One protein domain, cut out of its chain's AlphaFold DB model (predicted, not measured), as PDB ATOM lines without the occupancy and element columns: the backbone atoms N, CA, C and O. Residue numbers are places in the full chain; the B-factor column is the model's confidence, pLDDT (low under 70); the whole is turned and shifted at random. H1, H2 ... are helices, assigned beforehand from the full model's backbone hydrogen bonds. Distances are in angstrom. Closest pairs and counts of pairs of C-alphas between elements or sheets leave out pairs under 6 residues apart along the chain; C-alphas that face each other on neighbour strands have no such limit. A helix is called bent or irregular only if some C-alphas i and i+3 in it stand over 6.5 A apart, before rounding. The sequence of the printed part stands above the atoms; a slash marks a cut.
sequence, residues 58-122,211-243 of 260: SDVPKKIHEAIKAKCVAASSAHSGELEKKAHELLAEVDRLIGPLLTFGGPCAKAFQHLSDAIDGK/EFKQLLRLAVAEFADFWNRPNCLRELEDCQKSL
ATOM      1  N   SER A  58     182.185 138.645 190.014       66.31
ATOM      2  CA  SER A  58     181.160 138.037 189.156       66.31
ATOM      3  C   SER A  58     179.965 138.924 188.778       66.31
ATOM      4  O   SER A  58     179.277 138.609 187.813       66.31
ATOM      5  N   ASP A  59     179.667 139.979 189.537       81.31
ATOM      6  CA  ASP A  59     178.519 140.860 189.287       81.31
ATOM      7  C   ASP A  59     178.893 142.059 188.398       81.31
ATOM      8  O   ASP A  59     178.012 142.701 187.825       81.31
ATOM      9  N   VAL A  60     180.191 142.326 188.208       84.56
ATOM     10  CA  VAL A  60     180.697 143.420 187.361       84.56
ATOM     11  C   VAL A  60     180.168 143.330 185.921       84.56
ATOM     12  O   VAL A  60     179.696 144.351 185.414       84.56
ATOM     13  N   PRO A  61     180.131 142.153 185.258       86.00
ATOM     14  CA  PRO A  61     179.581 142.038 183.914       86.00
ATOM     15  C   PRO A  61     178.115 142.438 183.813       86.00
ATOM     16  O   PRO A  61     177.713 143.121 182.872       86.00
ATOM     17  N   LYS A  62     177.325 142.045 184.817       87.38
ATOM     18  CA  LYS A  62     175.900 142.368 184.904       87.38
ATOM     19  C   LYS A  62     175.703 143.861 185.095       87.38
ATOM     20  O   LYS A  62     174.921 144.458 184.367       87.38
ATOM     21  N   LYS A  63     176.477 144.483 185.989       86.38
ATOM     22  CA  LYS A  63     176.436 145.934 186.207       86.38
ATOM     23  C   LYS A  63     176.808 146.722 184.950       86.38
ATOM     24  O   LYS A  63     176.139 147.703 184.640       86.38
ATOM     25  N   ILE A  64     177.830 146.287 184.205       87.25
ATOM     26  CA  ILE A  64     178.216 146.911 182.928       87.25
ATOM     27  C   ILE A  64     177.083 146.778 181.905       87.25
ATOM     28  O   ILE A  64     176.686 147.766 181.286       87.25
ATOM     29  N   HIS A  65     176.541 145.569 181.750       88.94
ATOM     30  CA  HIS A  65     175.459 145.287 180.807       88.94
ATOM     31  C   HIS A  65     174.193 146.093 181.124       88.94
ATOM     32  O   HIS A  65     173.631 146.726 180.231       88.94
ATOM     33  N   GLU A  66     173.782 146.145 182.392       88.12
ATOM     34  CA  GLU A  66     172.627 146.920 182.849       88.12
ATOM     35  C   GLU A  66     172.832 148.430 182.674       88.12
ATOM     36  O   GLU A  66     171.935 149.108 182.167       88.12
ATOM     37  N   ALA A  67     174.008 148.960 183.027       85.00
ATOM     38  CA  ALA A  67     174.321 150.382 182.884       85.00
ATOM     39  C   ALA A  67     174.269 150.833 181.416       85.00
ATOM     40  O   ALA A  67     173.631 151.842 181.096       85.00
ATOM     41  N   ILE A  68     174.873 150.059 180.509       85.25
ATOM     42  CA  ILE A  68     174.875 150.373 179.076       85.25
ATOM     43  C   ILE A  68     173.465 150.233 178.500       85.25
ATOM     44  O   ILE A  68     173.000 151.141 177.809       85.25
ATOM     45  N   LYS A  69     172.718 149.175 178.846       87.00
ATOM     46  CA  LYS A  69     171.322 149.022 178.406       87.00
ATOM     47  C   LYS A  69     170.429 150.164 178.876       87.00
ATOM     48  O   LYS A  69     169.631 150.664 178.082       87.00
ATOM     49  N   ALA A  70     170.570 150.613 180.122       82.94
ATOM     50  CA  ALA A  70     169.806 151.745 180.638       82.94
ATOM     51  C   ALA A  70     170.069 153.023 179.824       82.94
ATOM     52  O   ALA A  70     169.133 153.749 179.481       82.94
ATOM     53  N   LYS A  71     171.329 153.277 179.448       79.44
ATOM     54  CA  LYS A  71     171.698 154.412 178.591       79.44
ATOM     55  C   LYS A  71     171.221 154.246 177.148       79.44
ATOM     56  O   LYS A  71     170.755 155.227 176.574       79.44
ATOM     57  N   CYS A  72     171.241 153.035 176.590       82.50
ATOM     58  CA  CYS A  72     170.659 152.746 175.276       82.50
ATOM     59  C   CYS A  72     169.157 153.052 175.251       82.50
ATOM     60  O   CYS A  72     168.689 153.737 174.349       82.50
ATOM     61  N   VAL A  73     168.400 152.613 176.262       84.31
ATOM     62  CA  VAL A  73     166.959 152.911 176.367       84.31
ATOM     63  C   VAL A  73     166.719 154.416 176.493       84.31
ATOM     64  O   VAL A  73     165.842 154.959 175.819       84.31
ATOM     65  N   ALA A  74     167.519 155.112 177.305       77.56
ATOM     66  CA  ALA A  74     167.429 156.563 177.453       77.56
ATOM     67  C   ALA A  74     167.754 157.316 176.149       77.56
ATOM     68  O   ALA A  74     167.115 158.321 175.853       77.56
ATOM     69  N   ALA A  75     168.720 156.837 175.361       77.19
ATOM     70  CA  ALA A  75     169.079 157.431 174.076       77.19
ATOM     71  C   ALA A  75     168.032 157.142 172.988       77.19
ATOM     72  O   ALA A  75     167.621 158.058 172.280       77.19
ATOM     73  N   SER A  76     167.532 155.907 172.896       79.25
ATOM     74  CA  SER A  76     166.514 155.515 171.912       79.25
ATOM     75  C   SER A  76     165.154 156.180 172.147       79.25
ATOM     76  O   SER A  76     164.414 156.414 171.196       79.25
ATOM     77  N   SER A  77     164.820 156.500 173.402       78.06
ATOM     78  CA  SER A  77     163.581 157.208 173.768       78.06
ATOM     79  C   SER A  77     163.707 158.737 173.743       78.06
ATOM     80  O   SER A  77     162.718 159.444 173.952       78.06
ATOM     81  N   ALA A  78     164.903 159.272 173.477       81.94
ATOM     82  CA  ALA A  78     165.141 160.706 173.475       81.94
ATOM     83  C   ALA A  78     164.453 161.407 172.290       81.94
ATOM     84  O   ALA A  78     164.509 160.981 171.131       81.94
ATOM     85  N   HIS A  79     163.845 162.557 172.576       75.56
ATOM     86  CA  HIS A  79     163.241 163.414 171.558       75.56
ATOM     87  C   HIS A  79     164.333 164.171 170.776       75.56
ATOM     88  O   HIS A  79     165.442 164.367 171.270       75.56
ATOM     89  N   SER A  80     164.035 164.632 169.549       70.12
ATOM     90  CA  SER A  80     165.016 165.231 168.611       70.12
ATOM     91  C   SER A  80     165.894 166.363 169.172       70.12
ATOM     92  O   SER A  80     166.932 166.647 168.580       70.12
ATOM     93  N   GLY A  81     165.462 167.048 170.238       74.00
ATOM     94  CA  GLY A  81     166.217 168.123 170.892       74.00
ATOM     95  C   GLY A  81     167.245 167.645 171.923       74.00
ATOM     96  O   GLY A  81     168.193 168.366 172.203       74.00
ATOM     97  N   GLU A  82     167.096 166.428 172.453       81.31
ATOM     98  CA  GLU A  82     167.966 165.863 173.499       81.31
ATOM     99  C   GLU A  82     168.737 164.617 173.038       81.31
ATOM    100  O   GLU A  82     169.635 164.155 173.740       81.31
ATOM    101  N   LEU A  83     168.409 164.085 171.856       80.62
ATOM    102  CA  LEU A  83     169.016 162.881 171.284       80.62
ATOM    103  C   LEU A  83     170.544 162.953 171.241       80.62
ATOM    104  O   LEU A  83     171.209 162.005 171.635       80.62
ATOM    105  N   GLU A  84     171.096 164.078 170.789       79.94
ATOM    106  CA  GLU A  84     172.543 164.264 170.674       79.94
ATOM    107  C   GLU A  84     173.223 164.198 172.043       79.94
ATOM    108  O   GLU A  84     174.158 163.427 172.245       79.94
ATOM    109  N   LYS A  85     172.673 164.908 173.035       81.88
ATOM    110  CA  LYS A  85     173.163 164.862 174.414       81.88
ATOM    111  C   LYS A  85     173.096 163.445 174.990       81.88
ATOM    112  O   LYS A  85     174.056 162.995 175.607       81.88
ATOM    113  N   LYS A  86     171.992 162.722 174.776       76.50
ATOM    114  CA  LYS A  86     171.830 161.346 175.270       76.50
ATOM    115  C   LYS A  86     172.724 160.340 174.550       76.50
ATOM    116  O   LYS A  86     173.226 159.426 175.198       76.50
ATOM    117  N   ALA A  87     172.982 160.532 173.260       81.19
ATOM    118  CA  ALA A  87     173.953 159.741 172.515       81.19
ATOM    119  C   ALA A  87     175.388 159.992 173.011       81.19
ATOM    120  O   ALA A  87     176.144 159.043 173.193       81.19
ATOM    121  N   HIS A  88     175.747 161.241 173.325       83.38
ATOM    122  CA  HIS A  88     177.031 161.550 173.960       83.38
ATOM    123  C   HIS A  88     177.151 160.964 175.373       83.38
ATOM    124  O   HIS A  88     178.191 160.405 175.704       83.38
ATOM    125  N   GLU A  89     176.095 161.034 176.192       78.81
ATOM    126  CA  GLU A  89     176.061 160.382 177.511       78.81
ATOM    127  C   GLU A  89     176.227 158.856 177.398       78.81
ATOM    128  O   GLU A  89     176.897 158.253 178.235       78.81
ATOM    129  N   LEU A  90     175.638 158.233 176.372       82.94
ATOM    130  CA  LEU A  90     175.818 156.811 176.076       82.94
ATOM    131  C   LEU A  90     177.272 156.501 175.696       82.94
ATOM    132  O   LEU A  90     177.864 155.593 176.270       82.94
ATOM    133  N   LEU A  91     177.861 157.273 174.779       82.69
ATOM    134  CA  LEU A  91     179.256 157.093 174.362       82.69
ATOM    135  C   LEU A  91     180.235 157.259 175.528       82.69
ATOM    136  O   LEU A  91     181.129 156.434 175.687       82.69
ATOM    137  N   ALA A  92     180.043 158.279 176.366       81.25
ATOM    138  CA  ALA A  92     180.890 158.515 177.532       81.25
ATOM    139  C   ALA A  92     180.831 157.352 178.535       81.25
ATOM    140  O   ALA A  92     181.853 156.967 179.094       81.25
ATOM    141  N   GLU A  93     179.650 156.764 178.746       81.12
ATOM    142  CA  GLU A  93     179.495 155.628 179.659       81.12
ATOM    143  C   GLU A  93     180.120 154.343 179.100       81.12
ATOM    144  O   GLU A  93     180.748 153.583 179.836       81.12
ATOM    145  N   VAL A  94     180.002 154.121 177.788       84.75
ATOM    146  CA  VAL A  94     180.651 152.999 177.097       84.75
ATOM    147  C   VAL A  94     182.173 153.125 177.179       84.75
ATOM    148  O   VAL A  94     182.844 152.162 177.549       84.75
ATOM    149  N   ASP A  95     182.722 154.307 176.902       82.12
ATOM    150  CA  ASP A  95     184.162 154.558 176.993       82.12
ATOM    151  C   ASP A  95     184.682 154.373 178.429       82.12
ATOM    152  O   ASP A  95     185.670 153.676 178.662       82.12
ATOM    153  N   ARG A  96     183.943 154.881 179.422       81.62
ATOM    154  CA  ARG A  96     184.278 154.727 180.843       81.62
ATOM    155  C   ARG A  96     184.349 153.264 181.290       81.62
ATOM    156  O   ARG A  96     185.187 152.929 182.125       81.62
ATOM    157  N   LEU A  97     183.446 152.412 180.799       79.69
ATOM    158  CA  LEU A  97     183.314 151.025 181.255       79.69
ATOM    159  C   LEU A  97     184.167 150.036 180.456       79.69
ATOM    160  O   LEU A  97     184.748 149.126 181.043       79.69
ATOM    161  N   ILE A  98     184.225 150.190 179.132       83.12
ATOM    162  CA  ILE A  98     184.877 149.225 178.235       83.12
ATOM    163  C   ILE A  98     185.896 149.853 177.277       83.12
ATOM    164  O   ILE A  98     186.534 149.120 176.525       83.12
ATOM    165  N   GLY A  99     186.121 151.168 177.317       82.50
ATOM    166  CA  GLY A  99     187.112 151.860 176.479       82.50
ATOM    167  C   GLY A  99     188.520 151.241 176.527       82.50
ATOM    168  O   GLY A  99     189.100 150.973 175.469       82.50
ATOM    169  N   PRO A 100     189.064 150.884 177.710       80.75
ATOM    170  CA  PRO A 100     190.345 150.178 177.800       80.75
ATOM    171  C   PRO A 100     190.353 148.816 177.085       80.75
ATOM    172  O   PRO A 100     191.354 148.427 176.486       80.75
ATOM    173  N   LEU A 101     189.228 148.094 177.096       77.50
ATOM    174  CA  LEU A 101     189.105 146.810 176.400       77.50
ATOM    175  C   LEU A 101     189.004 146.997 174.884       77.50
ATOM    176  O   LEU A 101     189.583 146.213 174.138       77.50
ATOM    177  N   LEU A 102     188.315 148.040 174.417       79.25
ATOM    178  CA  LEU A 102     188.189 148.348 172.989       79.25
ATOM    179  C   LEU A 102     189.522 148.804 172.381       79.25
ATOM    180  O   LEU A 102     189.888 148.373 171.284       79.25
ATOM    181  N   THR A 103     190.271 149.632 173.109       78.69
ATOM    182  CA  THR A 103     191.593 150.119 172.681       78.69
ATOM    183  C   THR A 103     192.626 148.998 172.598       78.69
ATOM    184  O   THR A 103     193.426 148.988 171.665       78.69
ATOM    185  N   PHE A 104     192.576 148.020 173.507       74.19
ATOM    186  CA  PHE A 104     193.402 146.813 173.427       74.19
ATOM    187  C   PHE A 104     192.909 145.833 172.348       74.19
ATOM    188  O   PHE A 104     193.693 145.335 171.536       74.19
ATOM    189  N   GLY A 105     191.599 145.572 172.309       77.12
ATOM    190  CA  GLY A 105     190.976 144.570 171.447       77.12
ATOM    191  C   GLY A 105     191.097 144.870 169.954       77.12
ATOM    192  O   GLY A 105     191.289 143.945 169.174       77.12
ATOM    193  N   GLY A 106     191.059 146.141 169.538       80.94
ATOM    194  CA  GLY A 106     191.161 146.516 168.121       80.94
ATOM    195  C   GLY A 106     192.481 146.081 167.457       80.94
ATOM    196  O   GLY A 106     192.454 145.316 166.489       80.94
ATOM    197  N   PRO A 107     193.650 146.540 167.943       81.25
ATOM    198  CA  PRO A 107     194.950 146.102 167.435       81.25
ATOM    199  C   PRO A 107     195.221 144.611 167.676       81.25
ATOM    200  O   PRO A 107     195.751 143.945 166.788       81.25
ATOM    201  N   CYS A 108     194.822 144.075 168.837       70.94
ATOM    202  CA  CYS A 108     195.008 142.662 169.169       70.94
ATOM    203  C   CYS A 108     194.240 141.740 168.209       70.94
ATOM    204  O   CYS A 108     194.796 140.750 167.740       70.94
ATOM    205  N   ALA A 109     192.994 142.079 167.866       76.56
ATOM    206  CA  ALA A 109     192.190 141.309 166.919       76.56
ATOM    207  C   ALA A 109     192.819 141.291 165.519       76.56
ATOM    208  O   ALA A 109     192.889 140.234 164.897       76.56
ATOM    209  N   LYS A 110     193.345 142.432 165.049       77.81
ATOM    210  CA  LYS A 110     194.055 142.513 163.760       77.81
ATOM    211  C   LYS A 110     195.320 141.661 163.751       77.81
ATOM    212  O   LYS A 110     195.538 140.897 162.819       77.81
ATOM    213  N   ALA A 111     196.145 141.765 164.794       76.88
ATOM    214  CA  ALA A 111     197.356 140.956 164.920       76.88
ATOM    215  C   ALA A 111     197.039 139.452 164.969       76.88
ATOM    216  O   ALA A 111     197.733 138.656 164.341       76.88
ATOM    217  N   PHE A 112     195.963 139.067 165.662       73.31
ATOM    218  CA  PHE A 112     195.492 137.684 165.702       73.31
ATOM    219  C   PHE A 112     194.990 137.194 164.338       73.31
ATOM    220  O   PHE A 112     195.310 136.077 163.950       73.31
ATOM    221  N   GLN A 113     194.264 138.023 163.582       80.81
ATOM    222  CA  GLN A 113     193.875 137.706 162.203       80.81
ATOM    223  C   GLN A 113     195.092 137.498 161.305       80.81
ATOM    224  O   GLN A 113     195.176 136.467 160.657       80.81
ATOM    225  N   HIS A 114     196.081 138.395 161.350       81.25
ATOM    226  CA  HIS A 114     197.322 138.215 160.592       81.25
ATOM    227  C   HIS A 114     198.051 136.916 160.951       81.25
ATOM    228  O   HIS A 114     198.587 136.252 160.068       81.25
ATOM    229  N   LEU A 115     198.061 136.538 162.232       78.44
ATOM    230  CA  LEU A 115     198.611 135.259 162.672       78.44
ATOM    231  C   LEU A 115     197.790 134.073 162.142       78.44
ATOM    232  O   LEU A 115     198.372 133.110 161.656       78.44
ATOM    233  N   SER A 116     196.460 134.144 162.214       81.62
ATOM    234  CA  SER A 116     195.560 133.106 161.698       81.62
ATOM    235  C   SER A 116     195.719 132.922 160.190       81.62
ATOM    236  O   SER A 116     195.852 131.798 159.725       81.62
ATOM    237  N   ASP A 117     195.765 134.017 159.433       86.00
ATOM    238  CA  ASP A 117     195.954 133.997 157.985       86.00
ATOM    239  C   ASP A 117     197.331 133.436 157.615       86.00
ATOM    240  O   ASP A 117     197.434 132.603 156.716       86.00
ATOM    241  N   ALA A 118     198.381 133.809 158.354       83.81
ATOM    242  CA  ALA A 118     199.717 133.254 158.158       83.81
ATOM    243  C   ALA A 118     199.772 131.741 158.433       83.81
ATOM    244  O   ALA A 118     200.424 131.013 157.683       83.81
ATOM    245  N   ILE A 119     199.081 131.255 159.472       82.31
ATOM    246  CA  ILE A 119     198.954 129.817 159.767       82.31
ATOM    247  C   ILE A 119     198.184 129.101 158.651       82.31
ATOM    248  O   ILE A 119     198.588 128.020 158.227       82.31
ATOM    249  N   ASP A 120     197.126 129.723 158.131       86.62
ATOM    250  CA  ASP A 120     196.327 129.207 157.014       86.62
ATOM    251  C   ASP A 120     197.048 129.308 155.653       86.62
ATOM    252  O   ASP A 120     196.497 128.910 154.624       86.62
ATOM    253  N   GLY A 121     198.269 129.856 155.614       73.56
ATOM    254  CA  GLY A 121     199.033 130.067 154.384       73.56
ATOM    255  C   GLY A 121     198.451 131.148 153.468       73.56
ATOM    256  O   GLY A 121     198.833 131.233 152.299       73.56
ATOM    257  N   LYS A 122     197.533 131.980 153.972       67.88
ATOM    258  CA  LYS A 122     197.019 133.146 153.255       67.88
ATOM    259  C   LYS A 122     198.043 134.277 153.381       67.88
ATOM    260  O   LYS A 122     198.396 134.659 154.498       67.88
ATOM    261  N   GLU A 211     168.960 164.728 158.412       83.44
ATOM    262  CA  GLU A 211     169.688 163.513 158.016       83.44
ATOM    263  C   GLU A 211     170.663 163.070 159.110       83.44
ATOM    264  O   GLU A 211     170.659 161.907 159.503       83.44
ATOM    265  N   PHE A 212     171.421 164.004 159.695       82.00
ATOM    266  CA  PHE A 212     172.310 163.725 160.826       82.00
ATOM    267  C   PHE A 212     171.556 163.096 162.003       82.00
ATOM    268  O   PHE A 212     171.961 162.066 162.537       82.00
ATOM    269  N   LYS A 213     170.411 163.674 162.386       79.44
ATOM    270  CA  LYS A 213     169.585 163.140 163.478       79.44
ATOM    271  C   LYS A 213     168.985 161.777 163.138       79.44
ATOM    272  O   LYS A 213     168.808 160.963 164.040       79.44
ATOM    273  N   GLN A 214     168.650 161.518 161.875       84.44
ATOM    274  CA  GLN A 214     168.179 160.203 161.432       84.44
ATOM    275  C   GLN A 214     169.294 159.155 161.504       84.44
ATOM    276  O   GLN A 214     169.079 158.095 162.088       84.44
ATOM    277  N   LEU A 215     170.486 159.476 160.998       82.19
ATOM    278  CA  LEU A 215     171.668 158.618 161.094       82.19
ATOM    279  C   LEU A 215     172.031 158.324 162.550       82.19
ATOM    280  O   LEU A 215     172.287 157.177 162.902       82.19
ATOM    281  N   LEU A 216     171.972 159.335 163.419       84.56
ATOM    282  CA  LEU A 216     172.242 159.167 164.842       84.56
ATOM    283  C   LEU A 216     171.232 158.226 165.512       84.56
ATOM    284  O   LEU A 216     171.623 157.373 166.302       84.56
ATOM    285  N   ARG A 217     169.938 158.329 165.174       82.75
ATOM    286  CA  ARG A 217     168.926 157.379 165.667       82.75
ATOM    287  C   ARG A 217     169.181 155.962 165.186       82.75
ATOM    288  O   ARG A 217     169.037 155.037 165.977       82.75
ATOM    289  N   LEU A 218     169.542 155.802 163.914       86.19
ATOM    290  CA  LEU A 218     169.849 154.498 163.340       86.19
ATOM    291  C   LEU A 218     171.047 153.863 164.055       86.19
ATOM    292  O   LEU A 218     170.952 152.723 164.496       86.19
ATOM    293  N   ALA A 219     172.118 154.630 164.261       82.75
ATOM    294  CA  ALA A 219     173.309 154.172 164.969       82.75
ATOM    295  C   ALA A 219     173.016 153.802 166.433       82.75
ATOM    296  O   ALA A 219     173.466 152.764 166.912       82.75
ATOM    297  N   VAL A 220     172.224 154.610 167.149       83.31
ATOM    298  CA  VAL A 220     171.798 154.294 168.526       83.31
ATOM    299  C   VAL A 220     170.934 153.031 168.558       83.31
ATOM    300  O   VAL A 220     171.096 152.212 169.461       83.31
ATOM    301  N   ALA A 221     170.045 152.841 167.580       84.62
ATOM    302  CA  ALA A 221     169.206 151.651 167.484       84.62
ATOM    303  C   ALA A 221     170.028 150.385 167.200       84.62
ATOM    304  O   ALA A 221     169.825 149.376 167.868       84.62
ATOM    305  N   GLU A 222     170.980 150.447 166.270       83.69
ATOM    306  CA  GLU A 222     171.889 149.338 165.958       83.69
ATOM    307  C   GLU A 222     172.776 148.983 167.158       83.69
ATOM    308  O   GLU A 222     172.914 147.814 167.525       83.69
ATOM    309  N   PHE A 223     173.310 149.995 167.842       84.75
ATOM    310  CA  PHE A 223     174.071 149.794 169.069       84.75
ATOM    311  C   PHE A 223     173.207 149.158 170.168       84.75
ATOM    312  O   PHE A 223     173.629 148.210 170.834       84.75
ATOM    313  N   ALA A 224     171.974 149.633 170.350       83.69
ATOM    314  CA  ALA A 224     171.043 149.052 171.307       83.69
ATOM    315  C   ALA A 224     170.697 147.597 170.957       83.69
ATOM    316  O   ALA A 224     170.624 146.767 171.862       83.69
ATOM    317  N   ASP A 225     170.512 147.275 169.675       89.50
ATOM    318  CA  ASP A 225     170.255 145.910 169.208       89.50
ATOM    319  C   ASP A 225     171.412 144.974 169.572       89.50
ATOM    320  O   ASP A 225     171.195 143.945 170.215       89.50
ATOM    321  N   PHE A 226     172.655 145.390 169.305       87.12
ATOM    322  CA  PHE A 226     173.852 144.636 169.680       87.12
ATOM    323  C   PHE A 226     173.895 144.295 171.180       87.12
ATOM    324  O   PHE A 226     174.160 143.143 171.545       87.12
ATOM    325  N   TRP A 227     173.610 145.270 172.049       85.12
ATOM    326  CA  TRP A 227     173.614 145.086 173.509       85.12
ATOM    327  C   TRP A 227     172.393 144.327 174.040       85.12
ATOM    328  O   TRP A 227     172.438 143.739 175.127       85.12
ATOM    329  N   ASN A 228     171.300 144.296 173.277       85.19
ATOM    330  CA  ASN A 228     170.088 143.552 173.607       85.19
ATOM    331  C   ASN A 228     170.127 142.080 173.184       85.19
ATOM    332  O   ASN A 228     169.232 141.326 173.572       85.19
ATOM    333  N   ARG A 229     171.163 141.642 172.457       87.88
ATOM    334  CA  ARG A 229     171.340 140.231 172.089       87.88
ATOM    335  C   ARG A 229     171.375 139.338 173.340       87.88
ATOM    336  O   ARG A 229     172.049 139.676 174.316       87.88
ATOM    337  N   PRO A 230     170.735 138.154 173.308       80.88
ATOM    338  CA  PRO A 230     170.611 137.280 174.480       80.88
ATOM    339  C   PRO A 230     171.959 136.768 175.011       80.88
ATOM    340  O   PRO A 230     172.081 136.468 176.194       80.88
ATOM    341  N   ASN A 231     172.983 136.702 174.158       87.62
ATOM    342  CA  ASN A 231     174.306 136.193 174.521       87.62
ATOM    343  C   ASN A 231     175.278 137.276 175.007       87.62
ATOM    344  O   ASN A 231     176.330 136.927 175.530       87.62
ATOM    345  N   CYS A 232     174.945 138.565 174.869       87.25
ATOM    346  CA  CYS A 232     175.884 139.661 175.134       87.25
ATOM    347  C   CYS A 232     176.398 139.650 176.583       87.25
ATOM    348  O   CYS A 232     177.598 139.773 176.817       87.25
ATOM    349  N   LEU A 233     175.510 139.415 177.554       87.94
ATOM    350  CA  LEU A 233     175.904 139.291 178.958       87.94
ATOM    351  C   LEU A 233     176.836 138.092 179.189       87.94
ATOM    352  O   LEU A 233     177.834 138.219 179.890       87.94
ATOM    353  N   ARG A 234     176.537 136.943 178.570       87.56
ATOM    354  CA  ARG A 234     177.347 135.725 178.702       87.56
ATOM    355  C   ARG A 234     178.746 135.916 178.117       87.56
ATOM    356  O   ARG A 234     179.721 135.537 178.748       87.56
ATOM    357  N   GLU A 235     178.843 136.538 176.944       86.81
ATOM    358  CA  GLU A 235     180.124 136.887 176.317       86.81
ATOM    359  C   GLU A 235     180.959 137.789 177.236       86.81
ATOM    360  O   GLU A 235     182.153 137.561 177.406       86.81
ATOM    361  N   LEU A 236     180.325 138.762 177.898       86.50
ATOM    362  CA  LEU A 236     181.003 139.675 178.817       86.50
ATOM    363  C   LEU A 236     181.457 138.971 180.112       86.50
ATOM    364  O   LEU A 236     182.563 139.221 180.595       86.50
ATOM    365  N   GLU A 237     180.652 138.042 180.639       87.81
ATOM    366  CA  GLU A 237     181.040 137.160 181.748       87.81
ATOM    367  C   GLU A 237     182.220 136.251 181.374       87.81
ATOM    368  O   GLU A 237     183.135 136.064 182.176       87.81
ATOM    369  N   ASP A 238     182.231 135.698 180.164       85.44
ATOM    370  CA  ASP A 238     183.310 134.829 179.696       85.44
ATOM    371  C   ASP A 238     184.603 135.620 179.457       85.44
ATOM    372  O   ASP A 238     185.668 135.188 179.903       85.44
ATOM    373  N   CYS A 239     184.518 136.825 178.881       83.75
ATOM    374  CA  CYS A 239     185.651 137.748 178.798       83.75
ATOM    375  C   CYS A 239     186.235 138.041 180.183       83.75
ATOM    376  O   CYS A 239     187.453 137.983 180.363       83.75
ATOM    377  N   GLN A 240     185.385 138.316 181.179       86.12
ATOM    378  CA  GLN A 240     185.862 138.535 182.539       86.12
ATOM    379  C   GLN A 240     186.574 137.297 183.084       86.12
ATOM    380  O   GLN A 240     187.690 137.423 183.587       86.12
ATOM    381  N   LYS A 241     185.967 136.109 182.964       84.56
ATOM    382  CA  LYS A 241     186.582 134.859 183.430       84.56
ATOM    383  C   LYS A 241     187.954 134.648 182.801       84.56
ATOM    384  O   LYS A 241     188.875 134.290 183.530       84.56
ATOM    385  N   SER A 242     188.105 134.887 181.498       80.31
ATOM    386  CA  SER A 242     189.386 134.761 180.792       80.31
ATOM    387  C   SER A 242     190.428 135.783 181.251       80.31
ATOM    388  O   SER A 242     191.603 135.445 181.346       80.31
ATOM    389  N   LEU A 243     190.019 137.015 181.569       77.62
ATOM    390  CA  LEU A 243     190.930 138.052 182.065       77.62
ATOM    391  C   LEU A 243     191.365 137.817 183.517       77.62
ATOM    392  O   LEU A 243     192.477 138.180 183.890       77.62
TER     393      LEU A 243
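This is residues 58 to 122 and 211 to 243 of the 260 residues of an uncharacterized protein of Caulobacter sp. 602-1 (UniProt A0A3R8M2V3). A small bundle of three helices, H1, H2a and H3, forms the body, with short H4 packed on the first part of H1. Past its bend, H2 leaves the bundle as H2b, and residues 104 to 113 and 115 to 121 stick out as an arm. The printed part has 98 residues, with four named helices in the order H1, H2, H3, H4 and no named strand: all helix. It is loose, with a radius of gyration of the C-alphas of 16.3 A and spans of 52 by 36 by 23 A.

H1, residues 58 to 76, is the hub, touching three helices, and is only just irregular: C-alphas 58 and 61 are 6.8 A apart. H2, residues 83 to 119, was assigned as one helix by its hydrogen bonds but is bent: C-alphas 97 and 100 are 7.9 A apart. Its arms H2a, residues 83 to 97, and H2b, residues 100 to 119, stand at a steep tilt of 69.7 degrees, only just short of about perpendicular. H1 and H2a touch as a hairpin, opposite ways at 13 degrees, a shallow tilt; their closest C-alphas, of Ala 75 and Lys 86, are 4.9 A apart. H3, residues 211 to 228, touches H1 opposite ways at a shallow 28 degrees, closest at C-alphas of Cys 72 and Ala 224, 5.4 A. H4, residues 232 to 243, touches residues 58 to 65 of H1 alone, closest at C-alphas of Pro 61 and Glu 237, 5.5 A. H2b touches no helix. Every O i to N i+4 pair is within hydrogen-bond range in H2a, H3 and H4, 14 of 15 in H1 and 15 of 16 in H2b.

H1 begins at C-alpha 58 (181.160, 138.037, 189.156) and spans 28.6 A, H2a 21.1 A, H2b 28.5 A and H3 25.3 A; H4 ends at C-alpha 243 (190.930, 138.052, 182.065).

Residues 123 to 210 are not printed; C-alphas 122 and 211 are 41.1 A apart. Residues 58 and 122 have pLDDT under 70.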